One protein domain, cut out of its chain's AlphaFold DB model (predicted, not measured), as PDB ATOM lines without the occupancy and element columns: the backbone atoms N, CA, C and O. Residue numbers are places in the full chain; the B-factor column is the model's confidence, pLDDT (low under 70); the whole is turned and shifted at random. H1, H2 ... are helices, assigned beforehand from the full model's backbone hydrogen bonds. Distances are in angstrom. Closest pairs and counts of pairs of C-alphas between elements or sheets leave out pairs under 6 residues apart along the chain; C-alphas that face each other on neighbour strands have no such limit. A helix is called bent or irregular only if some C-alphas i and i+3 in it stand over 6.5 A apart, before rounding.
ATOM      1  N   ASN A 183       1.691   0.422  46.048       97.12
ATOM      2  CA  ASN A 183       2.245   1.404  46.989       97.12
ATOM      3  C   ASN A 183       1.728   2.830  46.754       97.12
ATOM      4  O   ASN A 183       2.101   3.740  47.492       97.12
ATOM      5  N   SER A 184       0.901   3.040  45.728       97.56
ATOM      6  CA  SER A 184       0.363   4.354  45.375       97.56
ATOM      7  C   SER A 184      -0.484   4.959  46.496       97.56
ATOM      8  O   SER A 184      -1.295   4.276  47.120       97.56
ATOM      9  N   LEU A 185      -0.346   6.266  46.712       96.81
ATOM     10  CA  LEU A 185      -1.154   7.031  47.650       96.81
ATOM     11  C   LEU A 185      -2.592   7.183  47.131       96.81
ATOM     12  O   LEU A 185      -2.843   7.844  46.119       96.81
ATOM     13  N   THR A 186      -3.548   6.632  47.873       95.62
ATOM     14  CA  THR A 186      -4.992   6.698  47.594       95.62
ATOM     15  C   THR A 186      -5.740   7.407  48.728       95.62
ATOM     16  O   THR A 186      -5.149   7.794  49.737       95.62
ATOM     17  N   ASN A 187      -7.032   7.687  48.538       93.56
ATOM     18  CA  ASN A 187      -7.933   8.170  49.588       93.56
ATOM     19  C   ASN A 187      -9.385   7.798  49.258       93.56
ATOM     20  O   ASN A 187      -9.697   7.415  48.132       93.56
ATOM     21  N   HIS A 188     -10.299   7.949  50.216       93.06
ATOM     22  CA  HIS A 188     -11.696   7.531  50.053       93.06
ATOM     23  C   HIS A 188     -12.462   8.248  48.938       93.06
ATOM     24  O   HIS A 188     -13.427   7.689  48.421       93.06
ATOM     25  N   LEU A 189     -12.038   9.446  48.512       93.50
ATOM     26  CA  LEU A 189     -12.678  10.133  47.384       93.50
ATOM     27  C   LEU A 189     -12.489   9.367  46.070       93.50
ATOM     28  O   LEU A 189     -13.260   9.582  45.136       93.50
ATOM     29  N   ASP A 190     -11.502   8.476  46.005       96.06
ATOM     30  CA  ASP A 190     -11.166   7.674  44.829       96.06
ATOM     31  C   ASP A 190     -12.108   6.501  44.599       96.06
ATOM     32  O   ASP A 190     -12.180   5.988  43.482       96.06
ATOM     33  N   LEU A 191     -12.849   6.077  45.624       95.25
ATOM     34  CA  LEU A 191     -13.763   4.943  45.518       95.25
ATOM     35  C   LEU A 191     -14.796   5.172  44.414       95.25
ATOM     36  O   LEU A 191     -14.945   4.339  43.529       95.25
ATOM     37  N   VAL A 192     -15.456   6.332  44.410       95.00
ATOM     38  CA  VAL A 192     -16.484   6.662  43.411       95.00
ATOM     39  C   VAL A 192     -15.935   6.666  41.975       95.00
ATOM     40  O   VAL A 192     -16.469   5.918  41.155       95.00
ATOM     41  N   PRO A 193     -14.891   7.445  41.617       96.19
ATOM     42  CA  PRO A 193     -14.343   7.415  40.263       96.19
ATOM     43  C   PRO A 193     -13.795   6.041  39.875       96.19
ATOM     44  O   PRO A 193     -13.951   5.659  38.719       96.19
ATOM     45  N   THR A 194     -13.248   5.268  40.818       96.75
ATOM     46  CA  THR A 194     -12.792   3.895  40.555       96.75
ATOM     47  C   THR A 194     -13.952   2.961  40.234       96.75
ATOM     48  O   THR A 194     -13.916   2.271  39.221       96.75
ATOM     49  N   LEU A 195     -15.021   2.964  41.038       95.44
ATOM     50  CA  LEU A 195     -16.210   2.146  40.785       95.44
ATOM     51  C   LEU A 195     -16.834   2.481  39.426       95.44
ATOM     52  O   LEU A 195     -17.196   1.577  38.680       95.44
ATOM     53  N   ILE A 196     -16.898   3.770  39.072       95.25
ATOM     54  CA  ILE A 196     -17.356   4.220  37.752       95.25
ATOM     55  C   ILE A 196     -16.390   3.774  36.643       95.25
ATOM     56  O   ILE A 196     -16.845   3.312  35.595       95.25
ATOM     57  N   GLY A 197     -15.076   3.857  36.862       94.19
ATOM     58  CA  GLY A 197     -14.042   3.373  35.942       94.19
ATOM     59  C   GLY A 197     -14.159   1.883  35.631       94.19
ATOM     60  O   GLY A 197     -14.103   1.480  34.470       94.19
ATOM     61  N   LEU A 198     -14.457   1.083  36.653       94.25
ATOM     62  CA  LEU A 198     -14.617  -0.368  36.567       94.25
ATOM     63  C   LEU A 198     -15.894  -0.823  35.845       94.25
ATOM     64  O   LEU A 198     -16.016  -1.995  35.500       94.25
ATOM     65  N   THR A 199     -16.838   0.079  35.557       91.50
ATOM     66  CA  THR A 199     -18.058  -0.273  34.805       91.50
ATOM     67  C   THR A 199     -17.813  -0.564  33.322       91.50
ATOM     68  O   THR A 199     -18.728  -1.032  32.640       91.50
ATOM     69  N   GLY A 200     -16.636  -0.212  32.789       86.94
ATOM     70  CA  GLY A 200     -16.330  -0.320  31.358       86.94
ATOM     71  C   GLY A 200     -17.183   0.588  30.462       86.94
ATOM     72  O   GLY A 200     -17.211   0.407  29.246       86.94
ATOM     73  N   ARG A 201     -17.916   1.554  31.038       91.00
ATOM     74  CA  ARG A 201     -18.743   2.504  30.284       91.00
ATOM     75  C   ARG A 201     -17.889   3.518  29.527       91.00
ATOM     76  O   ARG A 201     -16.746   3.804  29.895       91.00
ATOM     77  N   ASP A 202     -18.499   4.095  28.493       94.00
ATOM     78  CA  ASP A 202     -17.875   5.117  27.660       94.00
ATOM     79  C   ASP A 202     -17.269   6.253  28.496       94.00
ATOM     80  O   ASP A 202     -17.832   6.691  29.504       94.00
ATOM     81  N   ARG A 203     -16.098   6.724  28.063       92.25
ATOM     82  CA  ARG A 203     -15.324   7.735  28.780       92.25
ATOM     83  C   ARG A 203     -16.103   9.039  28.956       92.25
ATOM     84  O   ARG A 203     -16.088   9.573  30.060       92.25
ATOM     85  N   SER A 204     -16.816   9.509  27.932       94.44
ATOM     86  CA  SER A 204     -17.574  10.767  28.010       94.44
ATOM     87  C   SER A 204     -18.699  10.685  29.045       94.44
ATOM     88  O   SER A 204     -18.931  11.625  29.805       94.44
ATOM     89  N   LEU A 205     -19.352   9.521  29.147       94.06
ATOM     90  CA  LEU A 205     -20.377   9.278  30.156       94.06
ATOM     91  C   LEU A 205     -19.776   9.255  31.564       94.06
ATOM     92  O   LEU A 205     -20.345   9.851  32.479       94.06
ATOM     93  N   ARG A 206     -18.626   8.590  31.740       94.50
ATOM     94  CA  ARG A 206     -17.919   8.554  33.028       94.50
ATOM     95  C   ARG A 206     -17.493   9.955  33.464       94.50
ATOM     96  O   ARG A 206     -17.764  10.332  34.598       94.50
ATOM     97  N   GLU A 207     -16.896  10.738  32.569       93.38
ATOM     98  CA  GLU A 207     -16.471  12.117  32.843       93.38
ATOM     99  C   GLU A 207     -17.655  13.011  33.227       93.38
ATOM    100  O   GLU A 207     -17.571  13.740  34.211       93.38
ATOM    101  N   LYS A 208     -18.792  12.880  32.532       95.50
ATOM    102  CA  LYS A 208     -20.026  13.600  32.872       95.50
ATOM    103  C   LYS A 208     -20.555  13.243  34.265       95.50
ATOM    104  O   LYS A 208     -20.944  14.124  35.020       95.50
ATOM    105  N   VAL A 209     -20.583  11.959  34.627       94.00
ATOM    106  CA  VAL A 209     -21.057  11.513  35.956       94.00
ATOM    107  C   VAL A 209     -20.104  11.948  37.075       94.00
ATOM    108  O   VAL A 209     -20.532  12.196  38.203       94.00
ATOM    109  N   LEU A 210     -18.811  12.045  36.767       95.62
ATOM    110  CA  LEU A 210     -17.765  12.435  37.709       95.62
ATOM    111  C   LEU A 210     -17.517  13.948  37.749       95.62
ATOM    112  O   LEU A 210     -16.613  14.392  38.461       95.62
ATOM    113  N   GLU A 211     -18.319  14.748  37.044       95.62
ATOM    114  CA  GLU A 211     -18.190  16.201  37.031       95.62
ATOM    115  C   GLU A 211     -18.204  16.772  38.463       95.62
ATOM    116  O   GLU A 211     -19.032  16.426  39.309       95.62
ATOM    117  N   GLY A 212     -17.213  17.615  38.774       93.00
ATOM    118  CA  GLY A 212     -17.043  18.229  40.095       93.00
ATOM    119  C   GLY A 212     -16.486  17.312  41.197       93.00
ATOM    120  O   GLY A 212     -16.168  17.805  42.283       93.00
ATOM    121  N   ARG A 213     -16.308  16.006  40.955       92.75
ATOM    122  CA  ARG A 213     -15.684  15.083  41.920       92.75
ATOM    123  C   ARG A 213     -14.165  15.275  41.953       92.75
ATOM    124  O   ARG A 213     -13.541  15.598  40.949       92.75
ATOM    125  N   LYS A 214     -13.568  15.120  43.140       91.75
ATOM    126  CA  LYS A 214     -12.135  15.393  43.385       91.75
ATOM    127  C   LYS A 214     -11.259  14.141  43.494       91.75
ATOM    128  O   LYS A 214     -10.037  14.267  43.503       91.75
ATOM    129  N   GLY A 215     -11.872  12.962  43.601       93.81
ATOM    130  CA  GLY A 215     -11.152  11.692  43.602       93.81
ATOM    131  C   GLY A 215     -10.518  11.376  42.251       93.81
ATOM    132  O   GLY A 215     -10.819  12.011  41.239       93.81
ATOM    133  N   ARG A 216      -9.656  10.363  42.236       95.50
ATOM    134  CA  ARG A 216      -8.976   9.853  41.042       95.50
ATOM    135  C   ARG A 216      -9.306   8.376  40.857       95.50
ATOM    136  O   ARG A 216      -9.435   7.642  41.827       95.50
ATOM    137  N   ASP A 217      -9.457   7.959  39.608       95.88
ATOM    138  CA  ASP A 217      -9.735   6.568  39.249       95.88
ATOM    139  C   ASP A 217      -8.490   5.696  39.498       95.88
ATOM    140  O   ASP A 217      -7.440   5.926  38.899       95.88
ATOM    141  N   MET A 218      -8.602   4.715  40.399       96.56
ATOM    142  CA  MET A 218      -7.540   3.757  40.733       96.56
ATOM    143  C   MET A 218      -7.489   2.571  39.768       96.56
ATOM    144  O   MET A 218      -6.515   1.824  39.795       96.56
ATOM    145  N   SER A 219      -8.502   2.367  38.917       95.19
ATOM    146  CA  SER A 219      -8.582   1.190  38.044       95.19
ATOM    147  C   SER A 219      -7.376   0.995  37.111       95.19
ATOM    148  O   SER A 219      -7.000  -0.163  36.915       95.19
ATOM    149  N   PRO A 220      -6.674   2.042  36.613       94.50
ATOM    150  CA  PRO A 220      -5.450   1.843  35.835       94.50
ATOM    151  C   PRO A 220      -4.317   1.176  36.626       94.50
ATOM    152  O   PRO A 220      -3.462   0.523  36.034       94.50
ATOM    153  N   LEU A 221      -4.312   1.305  37.958       95.81
ATOM    154  CA  LEU A 221      -3.298   0.691  38.820       95.81
ATOM    155  C   LEU A 221      -3.442  -0.834  38.888       95.81
ATOM    156  O   LEU A 221      -2.491  -1.501  39.271       95.81
ATOM    157  N   LEU A 222      -4.602  -1.396  38.523       95.06
ATOM    158  CA  LEU A 222      -4.856  -2.839  38.618       95.06
ATOM    159  C   LEU A 222      -4.051  -3.668  37.608       95.06
ATOM    160  O   LEU A 222      -3.839  -4.853  37.845       95.06
ATOM    161  N   ALA A 223      -3.600  -3.066  36.504       93.81
ATOM    162  CA  ALA A 223      -2.836  -3.776  35.480       93.81
ATOM    163  C   ALA A 223      -1.424  -4.161  35.957       93.81
ATOM    164  O   ALA A 223      -0.984  -5.281  35.709       93.81
ATOM    165  N   HIS A 224      -0.745  -3.239  36.650       95.12
ATOM    166  CA  HIS A 224       0.624  -3.398  37.155       95.12
ATOM    167  C   HIS A 224       0.793  -2.719  38.530       95.12
ATOM    168  O   HIS A 224       1.539  -1.738  38.654       95.12
ATOM    169  N   PRO A 225       0.070  -3.171  39.573       96.12
ATOM    170  CA  PRO A 225       0.074  -2.515  40.882       96.12
ATOM    171  C   PRO A 225       1.465  -2.473  41.526       96.12
ATOM    172  O   PRO A 225       1.798  -1.505  42.209       96.12
ATOM    173  N   GLU A 226       2.310  -3.467  41.255       96.81
ATOM    174  CA  GLU A 226       3.691  -3.551  41.733       96.81
ATOM    175  C   GLU A 226       4.611  -2.457  41.170       96.81
ATOM    176  O   GLU A 226       5.629  -2.131  41.778       96.81
ATOM    177  N   GLN A 227       4.249  -1.866  40.026       96.75
ATOM    178  CA  GLN A 227       5.007  -0.789  39.382       96.75
ATOM    179  C   GLN A 227       4.566   0.600  39.866       96.75
ATOM    180  O   GLN A 227       5.231   1.603  39.597       96.75
ATOM    181  N   ALA A 228       3.449   0.686  40.592       96.62
ATOM    182  CA  ALA A 228       2.911   1.943  41.080       96.62
ATOM    183  C   ALA A 228       3.680   2.422  42.323       96.62
ATOM    184  O   ALA A 228       3.450   1.972  43.447       96.62
ATOM    185  N   GLY A 229       4.593   3.376  42.117       96.75
ATOM    186  CA  GLY A 229       5.259   4.086  43.208       96.75
ATOM    187  C   GLY A 229       4.292   4.944  44.035       96.75
ATOM    188  O   GLY A 229       3.162   5.202  43.624       96.75
ATOM    189  N   LEU A 230       4.766   5.450  45.179       96.56
ATOM    190  CA  LEU A 230       3.962   6.225  46.139       96.56
ATOM    191  C   LEU A 230       3.141   7.353  45.496       96.56
ATOM    192  O   LEU A 230       1.988   7.562  45.854       96.56
ATOM    193  N   ASN A 231       3.708   8.043  44.506       97.06
ATOM    194  CA  ASN A 231       3.072   9.196  43.874       97.06
ATOM    195  C   ASN A 231       2.356   8.876  42.551       97.06
ATOM    196  O   ASN A 231       1.971   9.802  41.838       97.06
ATOM    197  N   ALA A 232       2.188   7.594  42.203       96.88
ATOM    198  CA  ALA A 232       1.648   7.182  40.908       96.88
ATOM    199  C   ALA A 232       0.243   7.746  40.646       96.88
ATOM    200  O   ALA A 232      -0.043   8.193  39.538       96.88
ATOM    201  N   LEU A 233      -0.625   7.774  41.664       96.44
ATOM    202  CA  LEU A 233      -1.965   8.351  41.535       96.44
ATOM    203  C   LEU A 233      -2.002   9.837  41.890       96.44
ATOM    204  O   LEU A 233      -2.728  10.592  41.242       96.44
ATOM    205  N   ARG A 234      -1.268  10.270  42.922       95.00
ATOM    206  CA  ARG A 234      -1.190  11.670  43.378       95.00
ATOM    207  C   ARG A 234       0.049  11.936  44.236       95.00
ATOM    208  O   ARG A 234       0.520  11.011  44.880       95.00
ATOM    209  N   PRO A 235       0.506  13.198  44.340       94.94
ATOM    210  CA  PRO A 235       1.659  13.561  45.169       94.94
ATOM    211  C   PRO A 235       1.342  13.739  46.666       94.94
ATOM    212  O   PRO A 235       2.254  13.864  47.474       94.94
ATOM    213  N   GLY A 236       0.064  13.821  47.045       92.62
ATOM    214  CA  GLY A 236      -0.355  14.085  48.421       92.62
ATOM    215  C   GLY A 236      -1.871  14.037  48.575       92.62
ATOM    216  O   GLY A 236      -2.595  14.178  47.589       92.62
ATOM    217  N   SER A 237      -2.355  13.843  49.800       89.25
ATOM    218  CA  SER A 237      -3.784  13.817  50.125       89.25
ATOM    219  C   SER A 237      -4.079  14.820  51.232       89.25
ATOM    220  O   SER A 237      -3.406  14.821  52.259       89.25
ATOM    221  N   LEU A 238      -5.096  15.659  51.030       83.69
ATOM    222  CA  LEU A 238      -5.621  16.496  52.100       83.69
ATOM    223  C   LEU A 238      -6.539  15.637  52.968       83.69
ATOM    224  O   LEU A 238      -7.565  15.150  52.493       83.69
ATOM    225  N   TYR A 239      -6.167  15.465  54.229       80.56
ATOM    226  CA  TYR A 239      -7.039  14.874  55.230       80.56
ATOM    227  C   TYR A 239      -7.790  15.990  55.950       80.56
ATOM    228  O   TYR A 239      -7.180  16.899  56.510       80.56
ATOM    229  N   CYS A 240      -9.117  15.922  55.918       69.69
ATOM    230  CA  CYS A 240      -9.972  16.788  56.714       69.69
ATOM    231  C   CYS A 240     -10.755  15.903  57.674       69.69
ATOM    232  O   CYS A 240     -11.645  15.164  57.250       69.69
ATOM    233  N   TYR A 241     -10.431  15.985  58.963       65.00
ATOM    234  CA  TYR A 241     -11.293  15.422  59.990       65.00
ATOM    235  C   TYR A 241     -12.464  16.374  60.230       65.00
ATOM    236  O   TYR A 241     -12.428  17.236  61.102       65.00
ATOM    237  N   GLY A 242     -13.498  16.233  59.410       55.47
ATOM    238  CA  GLY A 242     -14.828  16.726  59.720       55.47
ATOM    239  C   GLY A 242     -15.716  15.515  59.924       55.47
ATOM    240  O   GLY A 242     -15.853  14.710  59.004       55.47
ATOM    241  N   MET A 243     -16.342  15.374  61.095       46.47
ATOM    242  CA  MET A 243     -17.558  14.570  61.141       46.47
ATOM    243  C   MET A 243     -18.509  15.199  60.123       46.47
ATOM    244  O   MET A 243     -19.037  16.286  60.359       46.47
ATOM    245  N   ILE A 244     -18.735  14.530  58.990       35.56
ATOM    246  CA  ILE A 244     -19.961  14.745  58.232       35.56
ATOM    247  C   ILE A 244     -21.059  14.137  59.103       35.56
ATOM    248  O   ILE A 244     -21.521  13.021  58.889       35.56
ATOM    249  N   LEU A 245     -21.448  14.866  60.146       38.62
ATOM    250  CA  LEU A 245     -22.758  14.701  60.734       38.62
ATOM    251  C   LEU A 245     -23.720  15.089  59.613       38.62
ATOM    252  O   LEU A 245     -23.943  16.270  59.357       38.62
ATOM    253  N   TYR A 246     -24.270  14.088  58.921       37.75
ATOM    254  CA  TYR A 246     -25.491  14.234  58.131       37.75
ATOM    255  C   TYR A 246     -26.650  14.500  59.105       37.75
ATOM    256  O   TYR A 246     -27.585  13.723  59.252       37.75
ATOM    257  N   MET A 247     -26.567  15.602  59.841       37.84
ATOM    258  CA  MET A 247     -27.718  16.180  60.494       37.84
ATOM    259  C   MET A 247     -28.324  17.117  59.469       37.84
ATOM    260  O   MET A 247     -27.834  18.222  59.247       37.84
ATOM    261  N   ASP A 248     -29.380  16.650  58.814       41.03
ATOM    262  CA  ASP A 248     -30.307  17.534  58.123       41.03
ATOM    263  C   ASP A 248     -30.698  18.642  59.122       41.03
ATOM    264  O   ASP A 248     -31.313  18.383  60.160       41.03
ATOM    265  N   ALA A 249     -30.221  19.865  58.873       47.78
ATOM    266  CA  ALA A 249     -30.370  20.987  59.794       47.78
ATOM    267  C   ALA A 249     -31.850  21.268  60.144       47.78
ATOM    268  O   ALA A 249     -32.154  21.473  61.325       47.78
ATOM    269  N   PRO A 250     -32.796  21.206  59.185       55.03
ATOM    270  CA  PRO A 250     -34.229  21.189  59.480       55.03
ATOM    271  C   PRO A 250     -34.686  20.066  60.424       55.03
ATOM    272  O   PRO A 250     -35.474  20.328  61.337       55.03
ATOM    273  N   ILE A 251     -34.225  18.827  60.230       50.38
ATOM    274  CA  ILE A 251     -34.589  17.689  61.092       50.38
ATOM    275  C   ILE A 251     -34.014  17.876  62.499       50.38
ATOM    276  O   ILE A 251     -34.739  17.709  63.481       50.38
ATOM    277  N   HIS A 252     -32.760  18.310  62.621       47.62
ATOM    278  CA  HIS A 252     -32.138  18.571  63.919       47.62
ATOM    279  C   HIS A 252     -32.850  19.694  64.682       47.62
ATOM    280  O   HIS A 252     -33.162  19.540  65.862       47.62
ATOM    281  N   GLY A 253     -33.218  20.779  63.995       50.19
ATOM    282  CA  GLY A 253     -34.002  21.864  64.589       50.19
ATOM    283  C   GLY A 253     -35.385  21.417  65.086       50.19
ATOM    284  O   GLY A 253     -35.891  21.965  66.065       50.19
ATOM    285  N   LYS A 254     -35.996  20.402  64.457       58.84
ATOM    286  CA  LYS A 254     -37.249  19.790  64.935       58.84
ATOM    287  C   LYS A 254     -37.020  18.870  66.136       58.84
ATOM    288  O   LYS A 254     -37.780  18.955  67.094       58.84
ATOM    289  N   ILE A 255     -35.969  18.046  66.117       54.81
ATOM    290  CA  ILE A 255     -35.610  17.130  67.216       54.81
ATOM    291  C   ILE A 255     -35.278  17.910  68.497       54.81
ATOM    292  O   ILE A 255     -35.746  17.554  69.578       54.81
TER     293      ILE A 255
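Overview. This is residues 183 to 255 of the 268 residues of the protein "Choline-sulfatase" of Klebsiella pneumoniae (UniProt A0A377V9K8). Little of the printed part is regular structure: three short helices, H1, H2 and H3, sit among loops in a small body, and a tail, residues 240 to 255, sticks out and ends in H4. The 73 printed residues include four named helices, in that order, and no named strand; the class is all helix, with 28 residues in named elements. The whole is loose, radius of gyration of the C-alphas 16.3 A, spanning 53 by 29 by 15 A.

Arrangement. H1, residues 188 to 197, is close to but not clearly touching H2, residues 203 to 209; their closest C-alphas, Ile 196 and Arg 206, are 6.4 A apart. They run opposite ways at a steep tilt of 46 degrees. H3, residues 219 to 222, is close to but not clearly touching H1; their closest C-alphas, Ser 219 and Thr 194, are 5.6 A apart. H4, residues 249 to 255, is apart from H1, H2 and H3. Every O i to N i+4 pair is within hydrogen-bond range in H2 and H4, 4 of 6 in H1; H3 is too short for one.

Along the chain. H1 runs 14.9 A from C-alpha 188 at (-11.696, 7.531, 50.053) and is only just irregular, C-alphas 189 and 192 being 6.51 A apart. H2 and H4 each measure 9.9 A, H3 5.5 A; H4 ends at C-alpha 255, (-35.610, 17.130, 67.216).

Size, cuts and confidence. The farthest C-alphas, Gln 227 and Lys 254, are 53.5 A apart. The printed part has no cut; the H3 to H4 link, 26 residues, is long. Residues 240 to 255 have pLDDT under 70.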